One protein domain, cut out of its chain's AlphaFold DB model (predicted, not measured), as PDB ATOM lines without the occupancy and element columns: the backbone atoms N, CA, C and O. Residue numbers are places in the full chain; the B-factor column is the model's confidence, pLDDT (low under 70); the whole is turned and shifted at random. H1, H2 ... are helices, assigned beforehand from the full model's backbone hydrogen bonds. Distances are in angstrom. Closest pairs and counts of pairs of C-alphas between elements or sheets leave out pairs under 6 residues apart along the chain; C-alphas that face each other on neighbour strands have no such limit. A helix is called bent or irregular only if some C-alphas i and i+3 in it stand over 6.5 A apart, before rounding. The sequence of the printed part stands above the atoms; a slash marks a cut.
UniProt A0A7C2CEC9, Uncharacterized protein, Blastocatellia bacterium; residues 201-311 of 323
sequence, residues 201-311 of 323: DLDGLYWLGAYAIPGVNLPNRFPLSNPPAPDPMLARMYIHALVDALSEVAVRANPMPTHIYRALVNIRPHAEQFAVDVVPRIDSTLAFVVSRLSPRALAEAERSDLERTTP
ATOM      1  N   ASP A 201     -35.423  22.375  38.154       91.94
ATOM      2  CA  ASP A 201     -36.296  22.925  39.198       91.94
ATOM      3  C   ASP A 201     -36.821  24.318  38.812       91.94
ATOM      4  O   ASP A 201     -36.307  25.358  39.234       91.94
ATOM      5  N   LEU A 202     -37.855  24.340  37.968       92.06
ATOM      6  CA  LEU A 202     -38.461  25.583  37.496       92.06
ATOM      7  C   LEU A 202     -39.112  26.398  38.629       92.06
ATOM      8  O   LEU A 202     -39.045  27.628  38.616       92.06
ATOM      9  N   ASP A 203     -39.703  25.733  39.622       89.62
ATOM     10  CA  ASP A 203     -40.322  26.406  40.766       89.62
ATOM     11  C   ASP A 203     -39.269  27.110  41.634       89.62
ATOM     12  O   ASP A 203     -39.464  28.261  42.048       89.62
ATOM     13  N   GLY A 204     -38.123  26.459  41.850       90.25
ATOM     14  CA  GLY A 204     -36.950  27.057  42.475       90.25
ATOM     15  C   GLY A 204     -36.405  28.244  41.683       90.25
ATOM     16  O   GLY A 204     -36.122  29.296  42.262       90.25
ATOM     17  N   LEU A 205     -36.339  28.148  40.350       94.94
ATOM     18  CA  LEU A 205     -35.944  29.278  39.502       94.94
ATOM     19  C   LEU A 205     -36.887  30.476  39.661       94.94
ATOM     20  O   LEU A 205     -36.413  31.612  39.706       94.94
ATOM     21  N   TYR A 206     -38.197  30.271  39.804       92.31
ATOM     22  CA  TYR A 206     -39.104  31.389  40.081       92.31
ATOM     23  C   TYR A 206     -38.808  32.063  41.425       92.31
ATOM     24  O   TYR A 206     -38.834  33.290  41.505       92.31
ATOM     25  N   TRP A 207     -38.472  31.292  42.463       92.00
ATOM     26  CA  TRP A 207     -38.073  31.853  43.757       92.00
ATOM     27  C   TRP A 207     -36.752  32.627  43.687       92.00
ATOM     28  O   TRP A 207     -36.659  33.727  44.232       92.00
ATOM     29  N   LEU A 208     -35.746  32.091  42.991       95.12
ATOM     30  CA  LEU A 208     -34.453  32.758  42.800       95.12
ATOM     31  C   LEU A 208     -34.572  34.066  42.010       95.12
ATOM     32  O   LEU A 208     -33.787  34.988  42.236       95.12
ATOM     33  N   GLY A 209     -35.571  34.184  41.134       94.06
ATOM     34  CA  GLY A 209     -35.812  35.406  40.372       94.06
ATOM     35  C   GLY A 209     -36.082  36.620  41.246       94.06
ATOM     36  O   GLY A 209     -35.610  37.705  40.924       94.06
ATOM     37  N   ALA A 210     -36.729  36.433  42.400       90.31
ATOM     38  CA  ALA A 210     -36.906  37.511  43.362       90.31
ATOM     39  C   ALA A 210     -35.568  38.059  43.871       90.31
ATOM     40  O   ALA A 210     -35.438  39.262  44.054       90.31
ATOM     41  N   TYR A 211     -34.567  37.199  44.078       93.12
ATOM     42  CA  TYR A 211     -33.244  37.621  44.533       93.12
ATOM     43  C   TYR A 211     -32.447  38.337  43.433       93.12
ATOM     44  O   TYR A 211     -31.821  39.365  43.697       93.12
ATOM     45  N   ALA A 212     -32.488  37.806  42.207       95.19
ATOM     46  CA  ALA A 212     -31.759  38.354  41.062       95.19
ATOM     47  C   ALA A 212     -32.355  39.677  40.560       95.19
ATOM     48  O   ALA A 212     -31.620  40.613  40.250       95.19
ATOM     49  N   ILE A 213     -33.686  39.752  40.497       93.75
ATOM     50  CA  ILE A 213     -34.450  40.906  40.022       93.75
ATOM     51  C   ILE A 213     -35.535  41.216  41.066       93.75
ATOM     52  O   ILE A 213     -36.691  40.808  40.922       93.75
ATOM     53  N   PRO A 214     -35.180  41.922  42.153       87.56
ATOM     54  CA  PRO A 214     -36.125  42.264  43.208       87.56
ATOM     55  C   PRO A 214     -37.367  42.985  42.676       87.56
ATOM     56  O   PRO A 214     -37.271  43.987  41.973       87.56
ATOM     57  N   GLY A 215     -38.546  42.462  43.023       81.81
ATOM     58  CA  GLY A 215     -39.834  42.992  42.564       81.81
ATOM     59  C   GLY A 215     -40.337  42.430  41.230       81.81
ATOM     60  O   GLY A 215     -41.433  42.803  40.816       81.81
ATOM     61  N   VAL A 216     -39.602  41.518  40.577       86.19
ATOM     62  CA  VAL A 216     -40.088  40.839  39.367       86.19
ATOM     63  C   VAL A 216     -41.378  40.059  39.649       86.19
ATOM     64  O   VAL A 216     -41.500  39.346  40.649       86.19
ATOM     65  N   ASN A 217     -42.351  40.175  38.747       82.88
ATOM     66  CA  ASN A 217     -43.648  39.511  38.867       82.88
ATOM     67  C   ASN A 217     -43.625  38.111  38.231       82.88
ATOM     68  O   ASN A 217     -44.274  37.847  37.223       82.88
ATOM     69  N   LEU A 218     -42.827  37.206  38.795       85.56
ATOM     70  CA  LEU A 218     -42.815  35.799  38.386       85.56
ATOM     71  C   LEU A 218     -43.971  35.016  39.035       85.56
ATOM     72  O   LEU A 218     -44.633  35.518  39.949       85.56
ATOM     73  N   PRO A 219     -44.249  33.770  38.590       80.75
ATOM     74  CA  PRO A 219     -45.291  32.941  39.195       80.75
ATOM     75  C   PRO A 219     -45.189  32.867  40.725       80.75
ATOM     76  O   PRO A 219     -46.196  33.085  41.405       80.75
ATOM     77  N   ASN A 220     -43.975  32.706  41.257       76.56
ATOM     78  CA  ASN A 220     -43.685  32.876  42.679       76.56
ATOM     79  C   ASN A 220     -43.312  34.335  42.969       76.56
ATOM     80  O   ASN A 220     -42.403  34.884  42.348       76.56
ATOM     81  N   ARG A 221     -44.010  34.959  43.927       70.75
ATOM     82  CA  ARG A 221     -43.781  36.353  44.330       70.75
ATOM     83  C   ARG A 221     -43.109  36.394  45.691       70.75
ATOM     84  O   ARG A 221     -43.555  35.737  46.627       70.75
ATOM     85  N   PHE A 222     -42.094  37.238  45.810       74.00
ATOM     86  CA  PHE A 222     -41.524  37.603  47.096       74.00
ATOM     87  C   PHE A 222     -41.991  39.023  47.456       74.00
ATOM     88  O   PHE A 222     -41.746  39.948  46.675       74.00
ATOM     89  N   PRO A 223     -42.707  39.228  48.575       72.81
ATOM     90  CA  PRO A 223     -43.212  40.538  48.949       72.81
ATOM     91  C   PRO A 223     -42.055  41.379  49.494       72.81
ATOM     92  O   PRO A 223     -41.608  41.195  50.624       72.81
ATOM     93  N   LEU A 224     -41.554  42.299  48.672       68.75
ATOM     94  CA  LEU A 224     -40.565  43.296  49.072       68.75
ATOM     95  C   LEU A 224     -41.246  44.661  49.120       68.75
ATOM     96  O   LEU A 224     -41.755  45.134  48.106       68.75
ATOM     97  N   SER A 225     -41.257  45.290  50.295       69.69
ATOM     98  CA  SER A 225     -41.804  46.640  50.487       69.69
ATOM     99  C   SER A 225     -40.924  47.722  49.857       69.69
ATOM    100  O   SER A 225     -41.436  48.737  49.394       69.69
ATOM    101  N   ASN A 226     -39.609  47.498  49.810       73.50
ATOM    102  CA  ASN A 226     -38.637  48.362  49.150       73.50
ATOM    103  C   ASN A 226     -37.567  47.490  48.465       73.50
ATOM    104  O   ASN A 226     -36.558  47.161  49.095       73.50
ATOM    105  N   PRO A 227     -37.812  47.013  47.230       78.94
ATOM    106  CA  PRO A 227     -36.894  46.103  46.556       78.94
ATOM    107  C   PRO A 227     -35.551  46.800  46.277       78.94
ATOM    108  O   PRO A 227     -35.544  47.889  45.697       78.94
ATOM    109  N   PRO A 228     -34.405  46.202  46.659       84.56
ATOM    110  CA  PRO A 228     -33.103  46.760  46.317       84.56
ATOM    111  C   PRO A 228     -32.878  46.718  44.802       84.56
ATOM    112  O   PRO A 228     -33.475  45.907  44.093       84.56
ATOM    113  N   ALA A 229     -31.968  47.557  44.303       88.25
ATOM    114  CA  ALA A 229     -31.600  47.523  42.893       88.25
ATOM    115  C   ALA A 229     -31.071  46.122  42.490       88.25
ATOM    116  O   ALA A 229     -30.304  45.510  43.256       88.25
ATOM    117  N   PRO A 230     -31.464  45.604  41.309       91.50
ATOM    118  CA  PRO A 230     -30.891  44.381  40.759       91.50
ATOM    119  C   PRO A 230     -29.380  44.521  40.559       91.50
ATOM    120  O   PRO A 230     -28.904  45.557  40.090       91.50
ATOM    121  N   ASP A 231     -28.632  43.465  40.873       93.75
ATOM    122  CA  ASP A 231     -27.244  43.346  40.428       93.75
ATOM    123  C   ASP A 231     -27.253  42.949  38.938       93.75
ATOM    124  O   ASP A 231     -27.823  41.903  38.606       93.75
ATOM    125  N   PRO A 232     -26.653  43.737  38.024       95.25
ATOM    126  CA  PRO A 232     -26.738  43.465  36.589       95.25
ATOM    127  C   PRO A 232     -26.156  42.108  36.178       95.25
ATOM    128  O   PRO A 232     -26.668  41.476  35.253       95.25
ATOM    129  N   MET A 233     -25.100  41.643  36.851       95.38
ATOM    130  CA  MET A 233     -24.459  40.369  36.536       95.38
ATOM    131  C   MET A 233     -25.344  39.204  36.979       95.38
ATOM    132  O   MET A 233     -25.573  38.281  36.193       95.38
ATOM    133  N   LEU A 234     -25.886  39.258  38.199       96.06
ATOM    134  CA  LEU A 234     -26.796  38.221  38.690       96.06
ATOM    135  C   LEU A 234     -28.098  38.179  37.891       96.06
ATOM    136  O   LEU A 234     -28.549  37.092  37.531       96.06
ATOM    137  N   ALA A 235     -28.670  39.344  37.576       97.25
ATOM    138  CA  ALA A 235     -29.862  39.454  36.745       97.25
ATOM    139  C   ALA A 235     -29.625  38.832  35.364       97.25
ATOM    140  O   ALA A 235     -30.418  38.001  34.924       97.25
ATOM    141  N   ARG A 236     -28.501  39.157  34.712       97.88
ATOM    142  CA  ARG A 236     -28.135  38.566  33.421       97.88
ATOM    143  C   ARG A 236     -28.023  37.043  33.501       97.88
ATOM    144  O   ARG A 236     -28.679  36.353  32.724       97.88
ATOM    145  N   MET A 237     -27.232  36.517  34.442       97.69
ATOM    146  CA  MET A 237     -27.060  35.066  34.631       97.69
ATOM    147  C   MET A 237     -28.401  34.359  34.852       97.69
ATOM    148  O   MET A 237     -28.678  33.332  34.234       97.69
ATOM    149  N   TYR A 238     -29.241  34.935  35.712       98.19
ATOM    150  CA  TYR A 238     -30.566  34.419  36.012       98.19
ATOM    151  C   TYR A 238     -31.479  34.389  34.782       98.19
ATOM    152  O   TYR A 238     -32.122  33.374  34.531       98.19
ATOM    153  N   ILE A 239     -31.524  35.475  34.001       98.25
ATOM    154  CA  ILE A 239     -32.382  35.569  32.811       98.25
ATOM    155  C   ILE A 239     -32.002  34.500  31.787       98.25
ATOM    156  O   ILE A 239     -32.893  33.830  31.268       98.25
ATOM    157  N   HIS A 240     -30.706  34.292  31.531       98.19
ATOM    158  CA  HIS A 240     -30.251  33.210  30.654       98.19
ATOM    159  C   HIS A 240     -30.769  31.849  31.136       98.19
ATOM    160  O   HIS A 240     -31.476  31.164  30.397       98.19
ATOM    161  N   ALA A 241     -30.500  31.513  32.401       97.94
ATOM    162  CA  ALA A 241     -30.905  30.248  33.007       97.94
ATOM    163  C   ALA A 241     -32.429  30.028  32.980       97.94
ATOM    164  O   ALA A 241     -32.900  28.946  32.624       97.94
ATOM    165  N   LEU A 242     -33.214  31.054  33.324       98.12
ATOM    166  CA  LEU A 242     -34.670  30.973  33.319       98.12
ATOM    167  C   LEU A 242     -35.208  30.766  31.898       98.12
ATOM    168  O   LEU A 242     -36.074  29.920  31.695       98.12
ATOM    169  N   VAL A 243     -34.718  31.518  30.910       97.50
ATOM    170  CA  VAL A 243     -35.202  31.409  29.524       97.50
ATOM    171  C   VAL A 243     -34.822  30.067  28.906       97.50
ATOM    172  O   VAL A 243     -35.623  29.499  28.156       97.50
ATOM    173  N   ASP A 244     -33.647  29.531  29.244       96.75
ATOM    174  CA  ASP A 244     -33.255  28.170  28.887       96.75
ATOM    175  C   ASP A 244     -34.271  27.146  29.405       96.75
ATOM    176  O   ASP A 244     -34.883  26.430  28.604       96.75
ATOM    177  N   ALA A 245     -34.528  27.158  30.716       96.19
ATOM    178  CA  ALA A 245     -35.458  26.240  31.365       96.19
ATOM    179  C   ALA A 245     -36.897  26.383  30.839       96.19
ATOM    180  O   ALA A 245     -37.551  25.390  30.519       96.19
ATOM    181  N   LEU A 246     -37.397  27.614  30.685       95.62
ATOM    182  CA  LEU A 246     -38.741  27.878  30.158       95.62
ATOM    183  C   LEU A 246     -38.899  27.375  28.721       95.62
ATOM    184  O   LEU A 246     -39.939  26.809  28.385       95.62
ATOM    185  N   SER A 247     -37.877  27.552  27.879       94.88
ATOM    186  CA  SER A 247     -37.900  27.059  26.497       94.88
ATOM    187  C   SER A 247     -37.943  25.530  26.453       94.88
ATOM    188  O   SER A 247     -38.725  24.956  25.697       94.88
ATOM    189  N   GLU A 248     -37.145  24.859  27.288       94.00
ATOM    190  CA  GLU A 248     -37.124  23.397  27.386       94.00
ATOM    191  C   GLU A 248     -38.471  22.836  27.866       94.00
ATOM    192  O   GLU A 248     -39.010  21.900  27.266       94.00
ATOM    193  N   VAL A 249     -39.055  23.446  28.901       92.19
ATOM    194  CA  VAL A 249     -40.372  23.057  29.420       92.19
ATOM    195  C   VAL A 249     -41.464  23.306  28.384       92.19
ATOM    196  O   VAL A 249     -42.293  22.424  28.167       92.19
ATOM    197  N   ALA A 250     -41.448  24.446  27.687       92.19
ATOM    198  CA  ALA A 250     -42.428  24.753  26.646       92.19
ATOM    199  C   ALA A 250     -42.443  23.683  25.542       92.19
ATOM    200  O   ALA A 250     -43.513  23.250  25.108       92.19
ATOM    201  N   VAL A 251     -41.270  23.218  25.101       92.38
ATOM    202  CA  VAL A 251     -41.162  22.189  24.054       92.38
ATOM    203  C   VAL A 251     -41.761  20.853  24.506       92.38
ATOM    204  O   VAL A 251     -42.413  20.178  23.704       92.38
ATOM    205  N   ARG A 252     -41.567  20.476  25.775       91.06
ATOM    206  CA  ARG A 252     -41.964  19.164  26.313       91.06
ATOM    207  C   ARG A 252     -43.392  19.109  26.844       91.06
ATOM    208  O   ARG A 252     -43.998  18.041  26.827       91.06
ATOM    209  N   ALA A 253     -43.921  20.220  27.343       87.88
ATOM    210  CA  ALA A 253     -45.193  20.217  28.043       87.88
ATOM    211  C   ALA A 253     -46.388  20.073  27.086       87.88
ATOM    212  O   ALA A 253     -46.513  20.782  26.082       87.88
ATOM    213  N   ASN A 254     -47.293  19.157  27.430       84.31
ATOM    214  CA  ASN A 254     -48.591  18.996  26.789       84.31
ATOM    215  C   ASN A 254     -49.600  18.456  27.826       84.31
ATOM    216  O   ASN A 254     -49.451  17.305  28.242       84.31
ATOM    217  N   PRO A 255     -50.605  19.242  28.267       86.31
ATOM    218  CA  PRO A 255     -50.972  20.580  27.788       86.31
ATOM    219  C   PRO A 255     -49.967  21.680  28.177       86.31
ATOM    220  O   PRO A 255     -49.182  21.518  29.109       86.31
ATOM    221  N   MET A 256     -49.994  22.805  27.451       91.19
ATOM    222  CA  MET A 256     -49.114  23.954  27.701       91.19
ATOM    223  C   MET A 256     -49.474  24.652  29.030       91.19
ATOM    224  O   MET A 256     -50.617  25.096  29.172       91.19
ATOM    225  N   PRO A 257     -48.539  24.800  29.989       87.81
ATOM    226  CA  PRO A 257     -48.821  25.461  31.258       87.81
ATOM    227  C   PRO A 257     -48.868  26.987  31.110       87.81
ATOM    228  O   PRO A 257     -47.915  27.618  30.650       87.81
ATOM    229  N   THR A 258     -49.947  27.605  31.589       88.75
ATOM    230  CA  THR A 258     -50.156  29.063  31.526       88.75
ATOM    231  C   THR A 258     -49.068  29.868  32.247       88.75
ATOM    232  O   THR A 258     -48.753  30.986  31.848       88.75
ATOM    233  N   HIS A 259     -48.439  29.314  33.290       88.19
ATOM    234  CA  HIS A 259     -47.377  30.017  34.015       88.19
ATOM    235  C   HIS A 259     -46.126  30.274  33.155       88.19
ATOM    236  O   HIS A 259     -45.385  31.206  33.451       88.19
ATOM    237  N   ILE A 260     -45.892  29.486  32.093       91.50
ATOM    238  CA  ILE A 260     -44.756  29.683  31.177       91.50
ATOM    239  C   ILE A 260     -44.932  30.990  30.408       91.50
ATOM    240  O   ILE A 260     -44.009  31.796  30.349       91.50
ATOM    241  N   TYR A 261     -46.140  31.228  29.882       93.06
ATOM    242  CA  TYR A 261     -46.501  32.492  29.239       93.06
ATOM    243  C   TYR A 261     -46.236  33.674  30.173       93.06
ATOM    244  O   TYR A 261     -45.511  34.599  29.817       93.06
ATOM    245  N   ARG A 262     -46.742  33.590  31.408       90.12
ATOM    246  CA  ARG A 262     -46.575  34.643  32.420       90.12
ATOM    247  C   ARG A 262     -45.113  34.922  32.726       90.12
ATOM    248  O   ARG A 262     -44.706  36.078  32.742       90.12
ATOM    249  N   ALA A 263     -44.316  33.883  32.959       92.62
ATOM    250  CA  ALA A 263     -42.903  34.049  33.269       92.62
ATOM    251  C   ALA A 263     -42.153  34.744  32.121       92.62
ATOM    252  O   ALA A 263     -41.385  35.670  32.369       92.62
ATOM    253  N   LEU A 264     -42.423  34.353  30.871       95.62
ATOM    254  CA  LEU A 264     -41.799  34.954  29.691       95.62
ATOM    255  C   LEU A 264     -42.214  36.419  29.483       95.62
ATOM    256  O   LEU A 264     -41.352  37.257  29.224       95.62
ATOM    257  N   VAL A 265     -43.502  36.750  29.633       94.31
ATOM    258  CA  VAL A 265     -43.989  38.138  29.529       94.31
ATOM    259  C   VAL A 265     -43.361  39.017  30.609       94.31
ATOM    260  O   VAL A 265     -42.873  40.102  30.304       94.31
ATOM    261  N   ASN A 266     -43.319  38.539  31.855       92.44
ATOM    262  CA  ASN A 266     -42.809  39.323  32.978       92.44
ATOM    263  C   ASN A 266     -41.275  39.448  32.977       92.44
ATOM    264  O   ASN A 266     -40.758  40.455  33.451       92.44
ATOM    265  N   ILE A 267     -40.526  38.483  32.423       95.50
ATOM    266  CA  ILE A 267     -39.059  38.586  32.335       95.50
ATOM    267  C   ILE A 267     -38.582  39.404  31.125       95.50
ATOM    268  O   ILE A 267     -37.489  39.968  31.166       95.50
ATOM    269  N   ARG A 268     -39.387  39.511  30.057       96.50
ATOM    270  CA  ARG A 268     -38.997  40.175  28.800       96.50
ATOM    271  C   ARG A 268     -38.480  41.615  28.989       96.50
ATOM    272  O   ARG A 268     -37.391  41.886  28.484       96.50
ATOM    273  N   PRO A 269     -39.153  42.524  29.728       95.44
ATOM    274  CA  PRO A 269     -38.647  43.888  29.925       95.44
ATOM    275  C   PRO A 269     -37.306  43.923  30.670       95.44
ATOM    276  O   PRO A 269     -36.472  44.792  30.434       95.44
ATOM    277  N   HIS A 270     -37.067  42.956  31.559       95.56
ATOM    278  CA  HIS A 270     -35.795  42.835  32.267       95.56
ATOM    279  C   HIS A 270     -34.691  42.264  31.370       95.56
ATOM    280  O   HIS A 270     -33.534  42.657  31.501       95.56
ATOM    281  N   ALA A 271     -35.029  41.391  30.419       97.06
ATOM    282  CA  ALA A 271     -34.085  40.934  29.402       97.06
ATOM    283  C   ALA A 271     -33.611  42.087  28.507       97.06
ATOM    284  O   ALA A 271     -32.419  42.196  28.253       97.06
ATOM    285  N   GLU A 272     -34.491  43.014  28.122       97.00
ATOM    286  CA  GLU A 272     -34.092  44.223  27.379       97.00
ATOM    287  C   GLU A 272     -33.102  45.109  28.154       97.00
ATOM    288  O   GLU A 272     -32.310  45.826  27.548       97.00
ATOM    289  N   GLN A 273     -33.116  45.054  29.488       95.88
ATOM    290  CA  GLN A 273     -32.210  45.832  30.336       95.88
ATOM    291  C   GLN A 273     -30.888  45.107  30.616       95.88
ATOM    292  O   GLN A 273     -29.828  45.730  30.579       95.88
ATOM    293  N   PHE A 274     -30.934  43.805  30.912       97.19
ATOM    294  CA  PHE A 274     -29.791  43.070  31.470       97.19
ATOM    295  C   PHE A 274     -29.230  41.969  30.551       97.19
ATOM    296  O   PHE A 274     -28.090  41.547  30.744       97.19
ATOM    297  N   ALA A 275     -29.995  41.493  29.561       96.75
ATOM    298  CA  ALA A 275     -29.651  40.346  28.708       96.75
ATOM    299  C   ALA A 275     -30.285  40.461  27.302       96.75
ATOM    300  O   ALA A 275     -31.085  39.617  26.885       96.75
ATOM    301  N   VAL A 276     -29.956  41.540  26.579       96.81
ATOM    302  CA  VAL A 276     -30.584  41.905  25.289       96.81
ATOM    303  C   VAL A 276     -30.478  40.785  24.252       96.81
ATOM    304  O   VAL A 276     -31.382  40.583  23.445       96.81
ATOM    305  N   ASP A 277     -29.392  40.019  24.293       97.38
ATOM    306  CA  ASP A 277     -29.132  38.902  23.391       97.38
ATOM    307  C   ASP A 277     -30.134  37.740  23.536       97.38
ATOM    308  O   ASP A 277     -30.308  36.957  22.603       97.38
ATOM    309  N   VAL A 278     -30.850  37.657  24.660       96.69
ATOM    310  CA  VAL A 278     -31.856  36.617  24.931       96.69
ATOM    311  C   VAL A 278     -33.255  37.013  24.442       96.69
ATOM    312  O   VAL A 278     -34.108  36.143  24.248       96.69
ATOM    313  N   VAL A 279     -33.505  38.300  24.177       97.56
ATOM    314  CA  VAL A 279     -34.828  38.820  23.781       97.56
ATOM    315  C   VAL A 279     -35.415  38.101  22.554       97.56
ATOM    316  O   VAL A 279     -36.555  37.643  22.651       97.56
ATOM    317  N   PRO A 280     -34.672  37.864  21.449       97.75
ATOM    318  CA  PRO A 280     -35.222  37.148  20.292       97.75
ATOM    319  C   PRO A 280     -35.699  35.729  20.624       97.75
ATOM    320  O   PRO A 280     -36.664  35.226  20.040       97.75
ATOM    321  N   ARG A 281     -35.033  35.070  21.579       96.88
ATOM    322  CA  ARG A 281     -35.414  33.736  22.040       96.88
ATOM    323  C   ARG A 281     -36.664  33.781  22.905       96.88
ATOM    324  O   ARG A 281     -37.531  32.933  22.721       96.88
ATOM    325  N   ILE A 282     -36.781  34.764  23.797       97.50
ATOM    326  CA  ILE A 282     -38.012  34.998  24.568       97.50
ATOM    327  C   ILE A 282     -39.191  35.195  23.616       97.50
ATOM    328  O   ILE A 282     -40.194  34.502  23.756       97.50
ATOM    329  N   ASP A 283     -39.047  36.072  22.620       97.69
ATOM    330  CA  ASP A 283     -40.104  36.377  21.651       97.69
ATOM    331  C   ASP A 283     -40.506  35.130  20.838       97.69
ATOM    332  O   ASP A 283     -41.693  34.848  20.655       97.69
ATOM    333  N   SER A 284     -39.525  34.320  20.429       97.12
ATOM    334  CA  SER A 284     -39.766  33.050  19.727       97.12
ATOM    335  C   SER A 284     -40.497  32.024  20.604       97.12
ATOM    336  O   SER A 284     -41.471  31.407  20.163       97.12
ATOM    337  N   THR A 285     -40.067  31.848  21.860       96.38
ATOM    338  CA  THR A 285     -40.716  30.930  22.807       96.38
ATOM    339  C   THR A 285     -42.121  31.421  23.167       96.38
ATOM    340  O   THR A 285     -43.046  30.613  23.236       96.38
ATOM    341  N   LEU A 286     -42.328  32.733  23.324       96.38
ATOM    342  CA  LEU A 286     -43.646  33.333  23.548       96.38
ATOM    343  C   LEU A 286     -44.606  33.026  22.401       96.38
ATOM    344  O   LEU A 286     -45.702  32.530  22.656       96.38
ATOM    345  N   ALA A 287     -44.198  33.252  21.149       96.00
ATOM    346  CA  ALA A 287     -45.027  32.956  19.980       96.00
ATOM    347  C   ALA A 287     -45.445  31.477  19.935       96.00
ATOM    348  O   ALA A 287     -46.607  31.150  19.675       96.00
ATOM    349  N   PHE A 288     -44.517  30.575  20.260       95.62
ATOM    350  CA  PHE A 288     -44.799  29.147  20.349       95.62
ATOM    351  C   PHE A 288     -45.792  28.806  21.471       95.62
ATOM    352  O   PHE A 288     -46.755  28.071  21.238       95.62
ATOM    353  N   VAL A 289     -45.603  29.360  22.671       94.44
ATOM    354  CA  VAL A 289     -46.490  29.139  23.826       94.44
ATOM    355  C   VAL A 289     -47.897  29.667  23.543       94.44
ATOM    356  O   VAL A 289     -48.871  28.949  23.761       94.44
ATOM    357  N   VAL A 290     -48.009  30.875  22.984       94.50
ATOM    358  CA  VAL A 290     -49.283  31.494  22.585       94.50
ATOM    359  C   VAL A 290     -50.019  30.629  21.561       94.50
ATOM    360  O   VAL A 290     -51.223  30.441  21.691       94.50
ATOM    361  N   SER A 291     -49.309  30.023  20.601       93.44
ATOM    362  CA  SER A 291     -49.925  29.131  19.603       93.44
ATOM    363  C   SER A 291     -50.558  27.863  20.201       93.44
ATOM    364  O   SER A 291     -51.420  27.248  19.574       93.44
ATOM    365  N   ARG A 292     -50.132  27.466  21.409       91.56
ATOM    366  CA  ARG A 292     -50.575  26.250  22.113       91.56
ATOM    367  C   ARG A 292     -51.534  26.512  23.270       91.56
ATOM    368  O   ARG A 292     -52.129  25.564  23.782       91.56
ATOM    369  N   LEU A 293     -51.675  27.760  23.707       90.75
ATOM    370  CA  LEU A 293     -52.630  28.146  24.740       90.75
ATOM    371  C   LEU A 293     -53.974  28.520  24.117       90.75
ATOM    372  O   LEU A 293     -54.057  29.059  23.017       90.75
ATOM    373  N   SER A 294     -55.057  28.255  24.847       89.69
ATOM    374  CA  SER A 294     -56.372  28.756  24.443       89.69
ATOM    375  C   SER A 294     -56.464  30.275  24.677       89.69
ATOM    376  O   SER A 294     -55.891  30.768  25.653       89.69
ATOM    377  N   PRO A 295     -57.253  31.021  23.878       88.50
ATOM    378  CA  PRO A 295     -57.477  32.452  24.104       88.50
ATOM    379  C   PRO A 295     -58.000  32.770  25.511       88.50
ATOM    380  O   PRO A 295     -57.633  33.778  26.105       88.50
ATOM    381  N   ARG A 296     -58.822  31.875  26.078       88.06
ATOM    382  CA  ARG A 296     -59.323  32.000  27.452       88.06
ATOM    383  C   ARG A 296     -58.194  31.914  28.481       88.06
ATOM    384  O   ARG A 296     -58.178  32.715  29.406       88.06
ATOM    385  N   ALA A 297     -57.264  30.974  28.311       83.88
ATOM    386  CA  ALA A 297     -56.132  30.807  29.223       83.88
ATOM    387  C   ALA A 297     -55.173  32.008  29.179       83.88
ATOM    388  O   ALA A 297     -54.651  32.401  30.218       83.88
ATOM    389  N   LEU A 298     -54.976  32.613  28.000       85.94
ATOM    390  CA  LEU A 298     -54.202  33.852  27.850       85.94
ATOM    391  C   LEU A 298     -54.878  35.026  28.571       85.94
ATOM    392  O   LEU A 298     -54.248  35.677  29.400       85.94
ATOM    393  N   ALA A 299     -56.177  35.230  28.336       84.62
ATOM    394  CA  ALA A 299     -56.937  36.299  28.982       84.62
ATOM    395  C   ALA A 299     -56.975  36.158  30.516       84.62
ATOM    396  O   ALA A 299     -56.899  37.145  31.243       84.62
ATOM    397  N   GLU A 300     -57.079  34.929  31.025       83.38
ATOM    398  CA  GLU A 300     -57.048  34.646  32.464       83.38
ATOM    399  C   GLU A 300     -55.668  34.935  33.076       83.38
ATOM    400  O   GLU A 300     -55.583  35.498  34.169       83.38
ATOM    401  N   ALA A 301     -54.587  34.627  32.352       80.62
ATOM    402  CA  ALA A 301     -53.223  34.937  32.773       80.62
ATOM    403  C   ALA A 301     -52.976  36.448  32.885       80.62
ATOM    404  O   ALA A 301     -52.432  36.916  33.885       80.62
ATOM    405  N   GLU A 302     -53.403  37.210  31.881       83.44
ATOM    406  CA  GLU A 302     -53.268  38.670  31.853       83.44
ATOM    407  C   GLU A 302     -54.109  39.328  32.946       83.44
ATOM    408  O   GLU A 302     -53.630  40.200  33.672       83.44
ATOM    409  N   ARG A 303     -55.349  38.858  33.128       79.44
ATOM    410  CA  ARG A 303     -56.242  39.363  34.170       79.44
ATOM    411  C   ARG A 303     -55.673  39.136  35.563       79.44
ATOM    412  O   ARG A 303     -55.629  40.067  36.359       79.44
ATOM    413  N   SER A 304     -55.205  37.927  35.855       68.75
ATOM    414  CA  SER A 304     -54.652  37.651  37.176       68.75
ATOM    415  C   SER A 304     -53.294  38.353  37.391       68.75
ATOM    416  O   SER A 304     -52.929  38.598  38.534       68.75
ATOM    417  N   ASP A 305     -52.557  38.760  36.346       67.81
ATOM    418  CA  ASP A 305     -51.361  39.616  36.504       67.81
ATOM    419  C   ASP A 305     -51.743  41.069  36.867       67.81
ATOM    420  O   ASP A 305     -51.086  41.701  37.701       67.81
ATOM    421  N   LEU A 306     -52.855  41.577  36.319       63.81
ATOM    422  CA  LEU A 306     -53.450  42.867  36.698       63.81
ATOM    423  C   LEU A 306     -54.009  42.850  38.133       63.81
ATOM    424  O   LEU A 306     -53.838  43.797  38.900       63.81
ATOM    425  N   GLU A 307     -54.632  41.744  38.534       62.31
ATOM    426  CA  GLU A 307     -55.120  41.565  39.907       62.31
ATOM    427  C   GLU A 307     -53.954  41.459  40.905       62.31
ATOM    428  O   GLU A 307     -54.070  41.952  42.017       62.31
ATOM    429  N   ARG A 308     -52.788  40.930  40.502       58.03
ATOM    430  CA  ARG A 308     -51.584  40.828  41.358       58.03
ATOM    431  C   ARG A 308     -50.759  42.116  41.469       58.03
ATOM    432  O   ARG A 308     -49.992  42.264  42.428       58.03
ATOM    433  N   THR A 309     -50.885  43.036  40.509       53.94
ATOM    434  CA  THR A 309     -50.265  44.379  40.563       53.94
ATOM    435  C   THR A 309     -51.013  45.324  41.500       53.94
ATOM    436  O   THR A 309     -50.425  46.275  42.015       53.94
ATOM    437  N   THR A 310     -52.270  45.009  41.805       40.56
ATOM    438  CA  THR A 310     -53.028  45.627  42.892       40.56
ATOM    439  C   THR A 310     -52.785  44.779  44.143       40.56
ATOM    440  O   THR A 310     -53.103  43.596  44.122       40.56
ATOM    441  N   PRO A 311     -52.160  45.279  45.223       43.28
ATOM    442  CA  PRO A 311     -52.045  44.470  46.428       43.28
ATOM    443  C   PRO A 311     -53.458  44.192  46.947       43.28
ATOM    444  O   PRO A 311     -54.152  45.116  47.375       43.28
TER     445      PRO A 311
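AT A GLANCE: This is residues 201 to 311 of the 323 residues of an uncharacterized protein of Blastocatellia bacterium (UniProt A0A7C2CEC9). Three helices, H2, H3 and H4, make an up-and-down bundle, each running against the one before it in the chain, with their centres in a triangle. H1 packs on H2 alone, while H5 joins the first part of H3 at a steep angle and slants away from the bundle; a long loop, residues 213 to 231, leads from H1 to H2. The printed part has 111 residues with five named helices, in the order H1 H2 H3 H4 H5, and no named strand; its class is all helix. It is compact, with a radius of gyration of the C-alphas of 13.4 A, and rounded, with spans of 37 by 32 by 24 A.

HOW THE PARTS SIT: Start at H2, residues 232 to 252, which touches three other helices. Look from Arg 236 to Phe 274, the closest C-alphas of H2 and H3, residues 258 to 274, 5.2 A apart; this helical hairpin has a shallow tilt of 31 degrees. H4, residues 276 to 292, touches H2 at Ser 247 and Thr 285, their closest C-alphas at 6.0 A, and runs the same way at a shallow tilt of 27 degrees. H3 and H4 form a hairpin at 17 degrees, closest at the C-alphas of Ala 271 and Val 279, 6.1 A. H1, residues 202 to 212, forms a hairpin with H2 at 17 degrees, closest at the C-alphas of Ala 212 and Ala 235, 4.8 A; it is only just apart from H3, at 8.2 A. H5, residues 295 to 309, touches H3 with residues 297 to 302 alone, at a steep tilt of 57 degrees; the closest C-alphas, of Thr 258 and Ala 297, are 6.6 A apart. Every O i to N i+4 pair is within hydrogen-bond range in H2 and H5; in H1 it is 5 of 7, in H3 and H4 11 of 13 each.

IN THESE COORDINATES: Find C-alpha 232 at (-26.738, 43.465, 36.589); from there H2 runs 30.5 A to C-alpha 252. H3 is 24.7 A long, with a kink of 36 degrees near residue 268, and only just irregular: C-alphas 266 and 269 are 6.9 A apart. H4, 25.6 A, is irregular at C-alphas 277 and 280, 7.1 A apart. H1 begins at (-38.461, 25.583, 37.496) and is 14.9 A long; H5, 21.6 A, ends at (-50.265, 44.379, 40.563).

THE WHOLE: The C-alphas of Asn 226 and Asn 254 are the two farthest apart, 38.2 A. The printed part has no cut. The link from H1 to H2 is long, at 19 residues; the other three are tight. Look for low confidence, under 70, at residues 224 to 225 and 304 to 311.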